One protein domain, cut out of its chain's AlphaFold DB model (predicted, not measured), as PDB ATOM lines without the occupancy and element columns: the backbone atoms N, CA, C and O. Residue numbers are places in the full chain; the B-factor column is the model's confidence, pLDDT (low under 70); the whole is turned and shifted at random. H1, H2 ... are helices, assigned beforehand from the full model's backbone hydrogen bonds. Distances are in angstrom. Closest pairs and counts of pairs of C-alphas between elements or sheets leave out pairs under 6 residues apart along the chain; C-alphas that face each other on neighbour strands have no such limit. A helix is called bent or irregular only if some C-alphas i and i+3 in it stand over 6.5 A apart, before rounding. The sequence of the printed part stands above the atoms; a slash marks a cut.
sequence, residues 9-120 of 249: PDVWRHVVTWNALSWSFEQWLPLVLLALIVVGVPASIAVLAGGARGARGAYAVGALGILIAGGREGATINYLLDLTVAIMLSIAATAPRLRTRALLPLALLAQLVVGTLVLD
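What this domain is: This is residues 9 to 120 of the 249 residues of an uncharacterized protein of Chloroflexi bacterium 13_1_40CM_2_67_6 (UniProt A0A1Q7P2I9). A flat, loosely built group of helices: the hairpin H3 and H4 makes one side, the bent helix H2 folds round it as an L, and H6 packs on the bend of H2, on the side away from the hairpin. H1 sticks out at one end of the longest axis, with residues 9 to 18 standing free, and the short H5 lies toward the other end. The printed part has 112 residues with six named helices, H1 to H6 in chain order, and no named strand; its class is all helix. It is loose, with a radius of gyration of the C-alphas of 16.5 A and spans of 56 by 34 by 18 A.

Where its parts are: Find C-alpha 9 at (159.463, 220.467, 383.517), where H1 begins; it runs to residue 17 and is neither bent nor irregular, but only just: C-alphas 14 and 17 are 6.2 A apart. H2, residues 25 to 48, was assigned as one helix by its hydrogen bonds but is bent, with C-alphas 38 and 41 8.1 A apart. Its arms are H2a, residues 25 to 38 and 19.6 A long, and H2b, residues 41 to 48 and 10.5 A long. Next come H3, residues 55 to 69, 21.1 A, and H4, residues 77 to 92, 23.5 A. H4 is only just irregular, with C-alphas 79 and 82 6.8 A apart, and has a kink of 25 degrees near residue 84. After H5, residues 95 to 98, look for H6, residues 104 to 119, 22.1 A long, ending at C-alpha 119 (179.519, 255.842, 390.085).

How they stand to each other: Taken with both arms, H2 is the hub, touching three other helices; its arms stand about perpendicular, at 83 degrees. H2a only just touches H3, with 3 pairs of C-alphas within 8 A, the closest Trp 28 and Ile 68 at 7.0 A. H2a, H3 and H4 form an up-and-down bundle, each running against the one before. H3 and H4, a helical hairpin, touch at a shallow tilt of 17 degrees, closest at the C-alphas of Ala 63 and Leu 83, 4.9 A. H2b touches residues 87 to 91 of H4, closest at the C-alphas of Ala 46 and Ile 91, 5.2 A. H6 touches residues 37 to 38 of H2a, closest at the C-alphas of Val 38 and Gly 115, 5.2 A. It also touches H2b, closest at the C-alphas of Val 41 and Leu 108, 6.7 A. H3 and H6 are apart, and H4 and H5 meet only through their link. Every O i to N i+4 pair is within hydrogen-bond range in H1, H2b, H3 and H6; in H2a it is 8 of 10, in H4 9 of 12, and H5 is too short for such a pair.

The domain as a whole: The C-alphas of Pro 9 and Ala 102, the two farthest apart, are 57.8 A from each other. The printed part has no cut and no long link. Look for pLDDT under 70 at residue 9, residues 76 to 79 and residue 100; the mean of the printed part is 86.2.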
ATOM      1  N   PRO A   9     160.026 219.974 382.258       59.00
ATOM      2  CA  PRO A   9     159.463 220.467 383.517       59.00
ATOM      3  C   PRO A   9     160.504 221.022 384.502       59.00
ATOM      4  O   PRO A   9     160.197 221.956 385.245       59.00
ATOM      5  N   ASP A  10     161.724 220.479 384.512       72.31
ATOM      6  CA  ASP A  10     162.783 220.893 385.432       72.31
ATOM      7  C   ASP A  10     163.484 222.165 384.948       72.31
ATOM      8  O   ASP A  10     163.687 223.090 385.733       72.31
ATOM      9  N   VAL A  11     163.737 222.296 383.641       76.88
ATOM     10  CA  VAL A  11     164.259 223.549 383.063       76.88
ATOM     11  C   VAL A  11     163.277 224.696 383.284       76.88
ATOM     12  O   VAL A  11     163.680 225.772 383.716       76.88
ATOM     13  N   TRP A  12     161.978 224.481 383.057       80.62
ATOM     14  CA  TRP A  12     160.969 225.515 383.307       80.62
ATOM     15  C   TRP A  12     160.940 225.952 384.776       80.62
ATOM     16  O   TRP A  12     160.858 227.145 385.083       80.62
ATOM     17  N   ARG A  13     161.042 224.994 385.701       83.38
ATOM     18  CA  ARG A  13     161.116 225.289 387.132       83.38
ATOM     19  C   ARG A  13     162.322 226.172 387.450       83.38
ATOM     20  O   ARG A  13     162.138 227.229 388.050       83.38
ATOM     21  N   HIS A  14     163.513 225.775 387.015       77.12
ATOM     22  CA  HIS A  14     164.754 226.476 387.343       77.12
ATOM     23  C   HIS A  14     164.859 227.828 386.621       77.12
ATOM     24  O   HIS A  14     165.159 228.840 387.247       77.12
ATOM     25  N   VAL A  15     164.549 227.886 385.325       79.06
ATOM     26  CA  VAL A  15     164.743 229.085 384.489       79.06
ATOM     27  C   VAL A  15     163.591 230.076 384.602       79.06
ATOM     28  O   VAL A  15     163.819 231.275 384.498       79.06
ATOM     29  N   VAL A  16     162.356 229.614 384.820       81.00
ATOM     30  CA  VAL A  16     161.177 230.495 384.827       81.00
ATOM     31  C   VAL A  16     160.587 230.627 386.219       81.00
ATOM     32  O   VAL A  16     160.462 231.737 386.726       81.00
ATOM     33  N   THR A  17     160.224 229.518 386.865       83.06
ATOM     34  CA  THR A  17     159.490 229.586 388.143       83.06
ATOM     35  C   THR A  17     160.358 230.157 389.260       83.06
ATOM     36  O   THR A  17     159.925 231.050 389.990       83.06
ATOM     37  N   TRP A  18     161.599 229.686 389.379       84.19
ATOM     38  CA  TRP A  18     162.504 230.141 390.429       84.19
ATOM     39  C   TRP A  18     163.002 231.568 390.188       84.19
ATOM     40  O   TRP A  18     163.014 232.378 391.112       84.19
ATOM     41  N   ASN A  19     163.276 231.913 388.930       81.44
ATOM     42  CA  ASN A  19     163.710 233.249 388.518       81.44
ATOM     43  C   ASN A  19     162.574 234.283 388.406       81.44
ATOM     44  O   ASN A  19     162.831 235.455 388.130       81.44
ATOM     45  N   ALA A  20     161.315 233.909 388.660       83.38
ATOM     46  CA  ALA A  20     160.186 234.840 388.728       83.38
ATOM     47  C   ALA A  20     160.202 235.683 390.023       83.38
ATOM     48  O   ALA A  20     159.202 235.746 390.738       83.38
ATOM     49  N   LEU A  21     161.342 236.298 390.340       86.00
ATOM     50  CA  LEU A  21     161.590 237.109 391.534       86.00
ATOM     51  C   LEU A  21     160.691 238.345 391.583       86.00
ATOM     52  O   LEU A  21     160.235 238.812 390.546       86.00
ATOM     53  N   SER A  22     160.400 238.893 392.757       87.62
ATOM     54  CA  SER A  22     159.481 240.034 392.860       87.62
ATOM     55  C   SER A  22     160.017 241.260 392.116       87.62
ATOM     56  O   SER A  22     161.225 241.450 392.015       87.62
ATOM     57  N   TRP A  23     159.126 242.091 391.570       89.56
ATOM     58  CA  TRP A  23     159.500 243.373 390.966       89.56
ATOM     59  C   TRP A  23     159.209 244.506 391.948       89.56
ATOM     60  O   TRP A  23     158.137 244.532 392.551       89.56
ATOM     61  N   SER A  24     160.142 245.444 392.095       86.94
ATOM     62  CA  SER A  24     160.028 246.588 392.994       86.94
ATOM     63  C   SER A  24     160.321 247.901 392.276       86.94
ATOM     64  O   SER A  24     161.369 248.084 391.651       86.94
ATOM     65  N   PHE A  25     159.412 248.861 392.449       87.94
ATOM     66  CA  PHE A  25     159.603 250.229 391.973       87.94
ATOM     67  C   PHE A  25     160.790 250.914 392.662       87.94
ATOM     68  O   PHE A  25     161.524 251.665 392.024       87.94
ATOM     69  N   GLU A  26     161.018 250.612 393.943       84.69
ATOM     70  CA  GLU A  26     162.124 251.168 394.729       84.69
ATOM     71  C   GLU A  26     163.495 250.725 394.202       84.69
ATOM     72  O   GLU A  26     164.471 251.449 394.369       84.69
ATOM     73  N   GLN A  27     163.577 249.564 393.544       80.62
ATOM     74  CA  GLN A  27     164.800 249.098 392.879       80.62
ATOM     75  C   GLN A  27     164.919 249.648 391.457       80.62
ATOM     76  O   GLN A  27     165.994 250.067 391.026       80.62
ATOM     77  N   TRP A  28     163.799 249.683 390.736       88.50
ATOM     78  CA  TRP A  28     163.758 250.137 389.352       88.50
ATOM     79  C   TRP A  28     164.051 251.632 389.196       88.50
ATOM     80  O   TRP A  28     164.822 252.025 388.321       88.50
ATOM     81  N   LEU A  29     163.456 252.485 390.035       89.94
ATOM     82  CA  LEU A  29     163.570 253.934 389.883       89.94
ATOM     83  C   LEU A  29     165.029 254.425 389.997       89.94
ATOM     84  O   LEU A  29     165.462 255.162 389.107       89.94
ATOM     85  N   PRO A  30     165.830 254.008 391.000       85.56
ATOM     86  CA  PRO A  30     167.253 254.340 391.045       85.56
ATOM     87  C   PRO A  30     168.023 253.895 389.799       85.56
ATOM     88  O   PRO A  30     168.886 254.635 389.331       85.56
ATOM     89  N   LEU A  31     167.694 252.731 389.224       85.88
ATOM     90  CA  LEU A  31     168.322 252.241 387.996       85.88
ATOM     91  C   LEU A  31     168.000 253.140 386.793       85.88
ATOM     92  O   LEU A  31     168.891 253.448 386.002       85.88
ATOM     93  N   VAL A  32     166.758 253.610 386.666       90.56
ATOM     94  CA  VAL A  32     166.359 254.563 385.615       90.56
ATOM     95  C   VAL A  32     167.068 255.901 385.786       90.56
ATOM     96  O   VAL A  32     167.601 256.441 384.818       90.56
ATOM     97  N   LEU A  33     167.112 256.432 387.009       90.69
ATOM     98  CA  LEU A  33     167.827 257.675 387.301       90.69
ATOM     99  C   LEU A  33     169.315 257.536 386.971       90.69
ATOM    100  O   LEU A  33     169.898 258.426 386.353       90.69
ATOM    101  N   LEU A  34     169.912 256.389 387.301       87.38
ATOM    102  CA  LEU A  34     171.286 256.083 386.933       87.38
ATOM    103  C   LEU A  34     171.462 256.004 385.410       87.38
ATOM    104  O   LEU A  34     172.405 256.586 384.884       87.38
ATOM    105  N   ALA A  35     170.547 255.356 384.686       90.19
ATOM    106  CA  ALA A  35     170.574 255.308 383.224       90.19
ATOM    107  C   ALA A  35     170.543 256.718 382.615       90.19
ATOM    108  O   ALA A  35     171.319 257.026 381.711       90.19
ATOM    109  N   LEU A  36     169.692 257.605 383.136       92.12
ATOM    110  CA  LEU A  36     169.625 258.998 382.691       92.12
ATOM    111  C   LEU A  36     170.945 259.735 382.943       92.12
ATOM    112  O   LEU A  36     171.425 260.437 382.058       92.12
ATOM    113  N   ILE A  37     171.557 259.532 384.110       90.38
ATOM    114  CA  ILE A  37     172.847 260.136 384.460       90.38
ATOM    115  C   ILE A  37     173.981 259.608 383.570       90.38
ATOM    116  O   ILE A  37     174.845 260.376 383.159       90.38
ATOM    117  N   VAL A  38     174.003 258.309 383.268       88.19
ATOM    118  CA  VAL A  38     175.141 257.660 382.596       88.19
ATOM    119  C   VAL A  38     175.024 257.714 381.076       88.19
ATOM    120  O   VAL A  38     176.036 257.875 380.392       88.19
ATOM    121  N   VAL A  39     173.811 257.605 380.525       91.00
ATOM    122  CA  VAL A  39     173.572 257.504 379.077       91.00
ATOM    123  C   VAL A  39     172.476 258.440 378.541       91.00
ATOM    124  O   VAL A  39     172.178 258.393 377.348       91.00
ATOM    125  N   GLY A  40     171.919 259.352 379.344       93.25
ATOM    126  CA  GLY A  40     170.814 260.230 378.922       93.25
ATOM    127  C   GLY A  40     171.150 261.189 377.771       93.25
ATOM    128  O   GLY A  40     170.404 261.275 376.794       93.25
ATOM    129  N   VAL A  41     172.293 261.876 377.827       93.31
ATOM    130  CA  VAL A  41     172.809 262.750 376.758       93.31
ATOM    131  C   VAL A  41     173.059 261.983 375.450       93.31
ATOM    132  O   VAL A  41     172.484 262.378 374.432       93.31
ATOM    133  N   PRO A  42     173.855 260.892 375.410       91.69
ATOM    134  CA  PRO A  42     174.070 260.132 374.184       91.69
ATOM    135  C   PRO A  42     172.772 259.498 373.657       91.69
ATOM    136  O   PRO A  42     172.563 259.504 372.444       91.69
ATOM    137  N   ALA A  43     171.855 259.048 374.524       93.00
ATOM    138  CA  ALA A  43     170.525 258.595 374.107       93.00
ATOM    139  C   ALA A  43     169.734 259.711 373.408       93.00
ATOM    140  O   ALA A  43     169.208 259.517 372.311       93.00
ATOM    141  N   SER A  44     169.702 260.904 374.005       92.31
ATOM    142  CA  SER A  44     168.992 262.064 373.456       92.31
ATOM    143  C   SER A  44     169.568 262.480 372.104       92.31
ATOM    144  O   SER A  44     168.825 262.692 371.148       92.31
ATOM    145  N   ILE A  45     170.898 262.524 371.987       90.81
ATOM    146  CA  ILE A  45     171.599 262.782 370.722       90.81
ATOM    147  C   ILE A  45     171.194 261.749 369.665       90.81
ATOM    148  O   ILE A  45     170.827 262.127 368.552       90.81
ATOM    149  N   ALA A  46     171.239 260.460 370.010       90.62
ATOM    150  CA  ALA A  46     170.908 259.370 369.101       90.62
ATOM    151  C   ALA A  46     169.468 259.467 368.574       90.62
ATOM    152  O   ALA A  46     169.234 259.286 367.377       90.62
ATOM    153  N   VAL A  47     168.505 259.790 369.444       90.88
ATOM    154  CA  VAL A  47     167.094 259.962 369.072       90.88
ATOM    155  C   VAL A  47     166.907 261.202 368.196       90.88
ATOM    156  O   VAL A  47     166.364 261.094 367.095       90.88
ATOM    157  N   LEU A  48     167.414 262.362 368.624       90.44
ATOM    158  CA  LEU A  48     167.252 263.636 367.911       90.44
ATOM    159  C   LEU A  48     167.952 263.649 366.544       90.44
ATOM    160  O   LEU A  48     167.492 264.313 365.618       90.44
ATOM    161  N   ALA A  49     169.039 262.892 366.384       89.25
ATOM    162  CA  ALA A  49     169.726 262.716 365.104       89.25
ATOM    163  C   ALA A  49     169.061 261.669 364.182       89.25
ATOM    164  O   ALA A  49     169.544 261.421 363.071       89.25
ATOM    165  N   GLY A  50     167.967 261.038 364.627       88.62
ATOM    166  CA  GLY A  50     167.242 260.008 363.882       88.62
ATOM    167  C   GLY A  50     167.966 258.659 363.811       88.62
ATOM    168  O   GLY A  50     167.734 257.891 362.875       88.62
ATOM    169  N   GLY A  51     168.855 258.370 364.765       88.62
ATOM    170  CA  GLY A  51     169.639 257.134 364.838       88.62
ATOM    171  C   GLY A  51     168.820 255.908 365.246       88.62
ATOM    172  O   GLY A  51     169.092 254.808 364.761       88.62
ATOM    173  N   ALA A  52     167.765 256.102 366.039       88.75
ATOM    174  CA  ALA A  52     166.877 255.051 366.535       88.75
ATOM    175  C   ALA A  52     165.747 254.710 365.537       88.75
ATOM    176  O   ALA A  52     164.571 254.952 365.793       88.75
ATOM    177  N   ARG A  53     166.095 254.181 364.358       91.56
ATOM    178  CA  ARG A  53     165.129 253.766 363.316       91.56
ATOM    179  C   ARG A  53     165.349 252.320 362.878       91.56
ATOM    180  O   ARG A  53     166.467 251.808 362.968       91.56
ATOM    181  N   GLY A  54     164.294 251.682 362.366       93.50
ATOM    182  CA  GLY A  54     164.337 250.303 361.866       93.50
ATOM    183  C   GLY A  54     164.833 249.324 362.934       93.50
ATOM    184  O   GLY A  54     164.441 249.427 364.094       93.50
ATOM    185  N   ALA A  55     165.750 248.430 362.557       93.81
ATOM    186  CA  ALA A  55     166.330 247.437 363.464       93.81
ATOM    187  C   ALA A  55     166.976 248.051 364.723       93.81
ATOM    188  O   ALA A  55     166.852 247.491 365.807       93.81
ATOM    189  N   ARG A  56     167.599 249.236 364.620       94.31
ATOM    190  CA  ARG A  56     168.184 249.929 365.786       94.31
ATOM    191  C   ARG A  56     167.115 250.421 366.755       94.31
ATOM    192  O   ARG A  56     167.296 250.324 367.961       94.31
ATOM    193  N   GLY A  57     165.999 250.923 366.224       93.69
ATOM    194  CA  GLY A  57     164.843 251.306 367.035       93.69
ATOM    195  C   GLY A  57     164.228 250.096 367.741       93.69
ATOM    196  O   GLY A  57     163.987 250.155 368.940       93.69
ATOM    197  N   ALA A  58     164.061 248.979 367.028       95.12
ATOM    198  CA  ALA A  58     163.562 247.733 367.613       95.12
ATOM    199  C   ALA A  58     164.483 247.206 368.730       95.12
ATOM    200  O   ALA A  58     164.001 246.856 369.805       95.12
ATOM    201  N   TYR A  59     165.803 247.220 368.517       95.50
ATOM    202  CA  TYR A  59     166.765 246.820 369.547       95.50
ATOM    203  C   TYR A  59     166.742 247.765 370.758       95.50
ATOM    204  O   TYR A  59     166.735 247.294 371.891       95.50
ATOM    205  N   ALA A  60     166.631 249.082 370.546       94.00
ATOM    206  CA  ALA A  60     166.479 250.044 371.638       94.00
ATOM    207  C   ALA A  60     165.205 249.798 372.468       94.00
ATOM    208  O   ALA A  60     165.252 249.889 373.691       94.00
ATOM    209  N   VAL A  61     164.085 249.434 371.834       94.25
ATOM    210  CA  VAL A  61     162.854 249.043 372.548       94.25
ATOM    211  C   VAL A  61     163.077 247.774 373.375       94.25
ATOM    212  O   VAL A  61     162.678 247.734 374.537       94.25
ATOM    213  N   GLY A  62     163.764 246.770 372.823       92.62
ATOM    214  CA  GLY A  62     164.149 245.569 373.572       92.62
ATOM    215  C   GLY A  62     165.020 245.896 374.788       92.62
ATOM    216  O   GLY A  62     164.726 245.455 375.897       92.62
ATOM    217  N   ALA A  63     166.024 246.755 374.609       92.25
ATOM    218  CA  ALA A  63     166.896 247.219 375.682       92.25
ATOM    219  C   ALA A  63     166.147 247.997 376.782       92.25
ATOM    220  O   ALA A  63     166.456 247.853 377.962       92.25
ATOM    221  N   LEU A  64     165.120 248.781 376.429       92.38
ATOM    222  CA  LEU A  64     164.230 249.405 377.416       92.38
ATOM    223  C   LEU A  64     163.408 248.361 378.187       92.38
ATOM    224  O   LEU A  64     163.182 248.528 379.383       92.38
ATOM    225  N   GLY A  65     163.005 247.264 377.541       91.19
ATOM    226  CA  GLY A  65     162.393 246.118 378.216       91.19
ATOM    227  C   GLY A  65     163.320 245.487 379.262       91.19
ATOM    228  O   GLY A  65     162.884 245.197 380.374       91.19
ATOM    229  N   ILE A  66     164.611 245.355 378.943       88.88
ATOM    230  CA  ILE A  66     165.649 244.894 379.882       88.88
ATOM    231  C   ILE A  66     165.812 245.881 381.050       88.88
ATOM    232  O   ILE A  66     165.839 245.458 382.204       88.88
ATOM    233  N   LEU A  67     165.800 247.193 380.791       90.06
ATOM    234  CA  LEU A  67     165.802 248.209 381.853       90.06
ATOM    235  C   LEU A  67     164.585 248.080 382.789       90.06
ATOM    236  O   LEU A  67     164.724 248.218 384.002       90.06
ATOM    237  N   ILE A  68     163.395 247.791 382.250       89.94
ATOM    238  CA  ILE A  68     162.186 247.521 383.049       89.94
ATOM    239  C   ILE A  68     162.364 246.252 383.890       89.94
ATOM    240  O   ILE A  68     162.034 246.249 385.079       89.94
ATOM    241  N   ALA A  69     162.932 245.193 383.311       86.88
ATOM    242  CA  ALA A  69     163.239 243.961 384.034       86.88
ATOM    243  C   ALA A  69     164.237 244.180 385.186       86.88
ATOM    244  O   ALA A  69     164.176 243.454 386.177       86.88
ATOM    245  N   GLY A  70     165.070 245.223 385.116       85.44
ATOM    246  CA  GLY A  70     166.010 245.615 386.168       85.44
ATOM    247  C   GLY A  70     165.383 246.017 387.513       85.44
ATOM    248  O   GLY A  70     166.111 246.241 388.471       85.44
ATOM    249  N   GLY A  71     164.051 246.098 387.616       86.31
ATOM    250  CA  GLY A  71     163.353 246.225 388.901       86.31
ATOM    251  C   GLY A  71     163.118 244.906 389.642       86.31
ATOM    252  O   GLY A  71     162.524 244.923 390.715       86.31
ATOM    253  N   ARG A  72     163.499 243.758 389.067       86.69
ATOM    254  CA  ARG A  72     163.405 242.452 389.736       86.69
ATOM    255  C   ARG A  72     164.452 242.343 390.850       86.69
ATOM    256  O   ARG A  72     165.567 242.831 390.691       86.69
ATOM    257  N   GLU A  73     164.126 241.659 391.946       83.50
ATOM    258  CA  GLU A  73     165.112 241.380 393.001       83.50
ATOM    259  C   GLU A  73     166.359 240.700 392.417       83.50
ATOM    260  O   GLU A  73     166.259 239.879 391.506       83.50
ATOM    261  N   GLY A  74     167.542 241.036 392.938       73.94
ATOM    262  CA  GLY A  74     168.811 240.504 392.425       73.94
ATOM    263  C   GLY A  74     169.266 241.103 391.094       73.94
ATOM    264  O   GLY A  74     170.352 240.765 390.620       73.94
ATOM    265  N   ALA A  75     168.494 242.016 390.497       73.44
ATOM    266  CA  ALA A  75     168.921 242.705 389.295       73.44
ATOM    267  C   ALA A  75     170.139 243.614 389.561       73.44
ATOM    268  O   ALA A  75     170.149 244.400 390.507       73.44
ATOM    269  N   THR A  76     171.178 243.523 388.721       64.62
ATOM    270  CA  THR A  76     172.439 244.280 388.865       64.62
ATOM    271  C   THR A  76     172.704 245.232 387.695       64.62
ATOM    272  O   THR A  76     172.048 245.193 386.667       64.62
ATOM    273  N   ILE A  77     173.704 246.107 387.798       55.91
ATOM    274  CA  ILE A  77     173.961 247.212 386.845       55.91
ATOM    275  C   ILE A  77     174.160 246.765 385.381       55.91
ATOM    276  O   ILE A  77     173.987 247.567 384.461       55.91
ATOM    277  N   ASN A  78     174.410 245.476 385.139       63.81
ATOM    278  CA  ASN A  78     174.459 244.886 383.800       63.81
ATOM    279  C   ASN A  78     173.164 245.080 382.981       63.81
ATOM    280  O   ASN A  78     173.225 244.999 381.758       63.81
ATOM    281  N   TYR A  79     172.026 245.443 383.594       68.06
ATOM    282  CA  TYR A  79     170.806 245.831 382.862       68.06
ATOM    283  C   TYR A  79     170.948 247.129 382.036       68.06
ATOM    284  O   TYR A  79     170.092 247.410 381.198       68.06
ATOM    285  N   LEU A  80     172.021 247.917 382.211       84.12
ATOM    286  CA  LEU A  80     172.327 249.063 381.336       84.12
ATOM    287  C   LEU A  80     173.153 248.690 380.097       84.12
ATOM    288  O   LEU A  80     173.332 249.541 379.221       84.12
ATOM    289  N   LEU A  81     173.661 247.456 380.001       87.06
ATOM    290  CA  LEU A  81     174.538 247.039 378.905       87.06
ATOM    291  C   LEU A  81     173.819 247.124 377.557       87.06
ATOM    292  O   LEU A  81     174.275 247.854 376.678       87.06
ATOM    293  N   ASP A  82     172.673 246.455 377.412       90.12
ATOM    294  CA  ASP A  82     171.890 246.468 376.170       90.12
ATOM    295  C   ASP A  82     171.479 247.884 375.767       90.12
ATOM    296  O   ASP A  82     171.556 248.260 374.595       90.12
ATOM    297  N   LEU A  83     171.103 248.710 376.748       92.06
ATOM    298  CA  LEU A  83     170.742 250.102 376.500       92.06
ATOM    299  C   LEU A  83     171.943 250.896 375.982       92.06
ATOM    300  O   LEU A  83     171.826 251.635 375.004       92.06
ATOM    301  N   THR A  84     173.114 250.699 376.584       91.31
ATOM    302  CA  THR A  84     174.360 251.336 376.150       91.31
ATOM    303  C   THR A  84     174.737 250.896 374.737       91.31
ATOM    304  O   THR A  84     175.031 251.745 373.897       91.31
ATOM    305  N   VAL A  85     174.658 249.597 374.428       93.75
ATOM    306  CA  VAL A  85     174.932 249.065 373.083       93.75
ATOM    307  C   VAL A  85     173.961 249.658 372.059       93.75
ATOM    308  O   VAL A  85     174.396 250.156 371.019       93.75
ATOM    309  N   ALA A  86     172.659 249.690 372.358       94.75
ATOM    310  CA  ALA A  86     171.650 250.260 371.466       94.75
ATOM    311  C   ALA A  86     171.913 251.745 371.157       94.75
ATOM    312  O   ALA A  86     171.785 252.187 370.006       94.75
ATOM    313  N   ILE A  87     172.330 252.510 372.167       94.19
ATOM    314  CA  ILE A  87     172.701 253.918 372.021       94.19
ATOM    315  C   ILE A  87     173.964 254.055 371.169       94.19
ATOM    316  O   ILE A  87     173.963 254.840 370.220       94.19
ATOM    317  N   MET A  88     175.012 253.272 371.436       92.56
ATOM    318  CA  MET A  88     176.264 253.332 370.672       92.56
ATOM    319  C   MET A  88     176.054 252.991 369.195       92.56
ATOM    320  O   MET A  88     176.539 253.718 368.327       92.56
ATOM    321  N   LEU A  89     175.260 251.962 368.886       93.75
ATOM    322  CA  LEU A  89     174.891 251.622 367.507       93.75
ATOM    323  C   LEU A  89     174.135 252.767 366.814       93.75
ATOM    324  O   LEU A  89     174.347 253.049 365.631       93.75
ATOM    325  N   SER A  90     173.261 253.453 367.550       93.50
ATOM    326  CA  SER A  90     172.482 254.583 367.035       93.50
ATOM    327  C   SER A  90     173.335 255.840 366.818       93.50
ATOM    328  O   SER A  90     173.139 256.557 365.831       93.50
ATOM    329  N   ILE A  91     174.317 256.089 367.690       90.88
ATOM    330  CA  ILE A  91     175.301 257.167 367.531       90.88
ATOM    331  C   ILE A  91     176.227 256.875 366.357       90.88
ATOM    332  O   ILE A  91     176.406 257.742 365.509       90.88
ATOM    333  N   ALA A  92     176.763 255.658 366.242       89.88
ATOM    334  CA  ALA A  92     177.640 255.279 365.135       89.88
ATOM    335  C   ALA A  92     176.961 255.501 363.773       89.88
ATOM    336  O   ALA A  92     177.555 256.078 362.863       89.88
ATOM    337  N   ALA A  93     175.674 255.152 363.661       89.81
ATOM    338  CA  ALA A  93     174.882 255.374 362.450       89.81
ATOM    339  C   ALA A  93     174.646 256.860 362.110       89.81
ATOM    340  O   ALA A  93     174.296 257.188 360.975       89.81
ATOM    341  N   THR A  94     174.798 257.767 363.077       88.81
ATOM    342  CA  THR A  94     174.546 259.209 362.917       88.81
ATOM    343  C   THR A  94     175.799 260.072 363.060       88.81
ATOM    344  O   THR A  94     175.744 261.263 362.753       88.81
ATOM    345  N   ALA A  95     176.942 259.483 363.418       84.44
ATOM    346  CA  ALA A  95     178.208 260.165 363.675       84.44
ATOM    347  C   ALA A  95     178.637 261.154 362.572       84.44
ATOM    348  O   ALA A  95     179.024 262.274 362.918       84.44
ATOM    349  N   PRO A  96     178.494 260.851 361.260       83.69
ATOM    350  CA  PRO A  96     178.840 261.810 360.208       83.69
ATOM    351  C   PRO A  96     178.051 263.127 360.289       83.69
ATOM    352  O   PRO A  96     178.581 264.183 359.958       83.69
ATOM    353  N   ARG A  97     176.802 263.082 360.770       81.00
ATOM    354  CA  ARG A  97     175.916 264.253 360.922       81.00
ATOM    355  C   ARG A  97     176.174 265.033 362.210       81.00
ATOM    356  O   ARG A  97     175.726 266.168 362.341       81.00
ATOM    357  N   LEU A  98     176.864 264.420 363.170       79.44
ATOM    358  CA  LEU A  98     177.157 264.997 364.483       79.44
ATOM    359  C   LEU A  98     178.505 265.731 364.514       79.44
ATOM    360  O   LEU A  98     178.715 266.574 365.383       79.44
ATOM    361  N   ARG A  99     179.391 265.456 363.545       71.69
ATOM    362  CA  ARG A  99     180.779 265.951 363.484       71.69
ATOM    363  C   ARG A  99     180.914 267.482 363.456       71.69
ATOM    364  O   ARG A  99     181.979 267.996 363.771       71.69
ATOM    365  N   THR A 100     179.854 268.211 363.106       68.94
ATOM    366  CA  THR A 100     179.845 269.680 362.992       68.94
ATOM    367  C   THR A 100     179.328 270.408 364.238       68.94
ATOM    368  O   THR A 100     179.325 271.637 364.265       68.94
ATOM    369  N   ARG A 101     178.884 269.696 365.286       75.88
ATOM    370  CA  ARG A 101     178.278 270.321 366.475       75.88
ATOM    371  C   ARG A 101     179.296 270.549 367.594       75.88
ATOM    372  O   ARG A 101     179.623 269.627 368.334       75.88
ATOM    373  N   ALA A 102     179.708 271.802 367.776       72.38
ATOM    374  CA  ALA A 102     180.711 272.203 368.770       72.38
ATOM    375  C   ALA A 102     180.315 271.937 370.241       72.38
ATOM    376  O   ALA A 102     181.186 271.721 371.075       72.38
ATOM    377  N   LEU A 103     179.017 271.918 370.571       81.31
ATOM    378  CA  LEU A 103     178.539 271.700 371.949       81.31
ATOM    379  C   LEU A 103     178.448 270.220 372.349       81.31
ATOM    380  O   LEU A 103     178.317 269.900 373.527       81.31
ATOM    381  N   LEU A 104     178.510 269.305 371.380       83.56
ATOM    382  CA  LEU A 104     178.313 267.878 371.618       83.56
ATOM    383  C   LEU A 104     179.444 267.243 372.455       83.56
ATOM    384  O   LEU A 104     179.122 266.523 373.401       83.56
ATOM    385  N   PRO A 105     180.736 267.550 372.215       85.00
ATOM    386  CA  PRO A 105     181.819 267.097 373.086       85.00
ATOM    387  C   PRO A 105     181.687 267.614 374.520       85.00
ATOM    388  O   PRO A 105     181.938 266.862 375.455       85.00
ATOM    389  N   LEU A 106     181.248 268.867 374.706       87.56
ATOM    390  CA  LEU A 106     181.060 269.455 376.036       87.56
ATOM    391  C   LEU A 106     179.944 268.749 376.812       87.56
ATOM    392  O   LEU A 106     180.131 268.432 377.983       87.56
ATOM    393  N   ALA A 107     178.814 268.454 376.166       87.56
ATOM    394  CA  ALA A 107     177.713 267.733 376.803       87.56
ATOM    395  C   ALA A 107     178.106 266.294 377.192       87.56
ATOM    396  O   ALA A 107     177.777 265.837 378.285       87.56
ATOM    397  N   LEU A 108     178.843 265.593 376.322       89.69
ATOM    398  CA  LEU A 108     179.360 264.252 376.613       89.69
ATOM    399  C   LEU A 108     180.406 264.273 377.733       89.69
ATOM    400  O   LEU A 108     180.366 263.414 378.609       89.69
ATOM    401  N   LEU A 109     181.305 265.263 377.737       91.44
ATOM    402  CA  LEU A 109     182.302 265.440 378.793       91.44
ATOM    403  C   LEU A 109     181.637 265.744 380.138       91.44
ATOM    404  O   LEU A 109     181.984 265.127 381.139       91.44
ATOM    405  N   ALA A 110     180.654 266.649 380.160       90.88
ATOM    406  CA  ALA A 110     179.893 266.959 381.365       90.88
ATOM    407  C   ALA A 110     179.208 265.703 381.921       90.88
ATOM    408  O   ALA A 110     179.326 265.419 383.111       90.88
ATOM    409  N   GLN A 111     178.563 264.904 381.064       91.88
ATOM    410  CA  GLN A 111     177.943 263.659 381.508       91.88
ATOM    411  C   GLN A 111     178.971 262.624 381.981       91.88
ATOM    412  O   GLN A 111     178.731 261.955 382.980       91.88
ATOM    413  N   LEU A 112     180.122 262.507 381.314       90.00
ATOM    414  CA  LEU A 112     181.204 261.623 381.749       90.00
ATOM    415  C   LEU A 112     181.698 262.003 383.150       90.00
ATOM    416  O   LEU A 112     181.861 261.124 383.992       90.00
ATOM    417  N   VAL A 113     181.898 263.297 383.419       90.56
ATOM    418  CA  VAL A 113     182.309 263.795 384.740       90.56
ATOM    419  C   VAL A 113     181.243 263.483 385.787       90.56
ATOM    420  O   VAL A 113     181.561 262.884 386.811       90.56
ATOM    421  N   VAL A 114     179.975 263.817 385.523       89.81
ATOM    422  CA  VAL A 114     178.874 263.540 386.460       89.81
ATOM    423  C   VAL A 114     178.739 262.037 386.714       89.81
ATOM    424  O   VAL A 114     178.698 261.616 387.866       89.81
ATOM    425  N   GLY A 115     178.738 261.215 385.662       86.31
ATOM    426  CA  GLY A 115     178.678 259.759 385.767       86.31
ATOM    427  C   GLY A 115     179.855 259.186 386.556       86.31
ATOM    428  O   GLY A 115     179.646 258.335 387.417       86.31
ATOM    429  N   THR A 116     181.069 259.701 386.342       84.75
ATOM    430  CA  THR A 116     182.266 259.296 387.098       84.75
ATOM    431  C   THR A 116     182.140 259.652 388.575       84.75
ATOM    432  O   THR A 116     182.442 258.818 389.414       84.75
ATOM    433  N   LEU A 117     181.647 260.843 388.921       86.75
ATOM    434  CA  LEU A 117     181.460 261.251 390.321       86.75
ATOM    435  C   LEU A 117     180.321 260.490 391.019       86.75
ATOM    436  O   LEU A 117     180.374 260.252 392.227       86.75
ATOM    437  N   VAL A 118     179.278 260.115 390.273       83.56
ATOM    438  CA  VAL A 118     178.129 259.359 390.793       83.56
ATOM    439  C   VAL A 118     178.466 257.881 390.986       83.56
ATOM    440  O   VAL A 118     178.088 257.311 392.010       83.56
ATOM    441  N   LEU A 119     179.154 257.261 390.026       79.62
ATOM    442  CA  LEU A 119     179.519 255.842 390.085       79.62
ATOM    443  C   LEU A 119     180.803 255.576 390.878       79.62
ATOM    444  O   LEU A 119     180.989 254.486 391.415       79.62
ATOM    445  N   ASP A 120     181.683 256.574 390.922       80.50
ATOM    446  CA  ASP A 120     183.036 256.503 391.461       80.50
ATOM    447  C   ASP A 120     183.817 255.239 391.040       80.50
ATOM    448  O   ASP A 120     184.390 254.535 391.874       80.50
TER     449      ASP A 120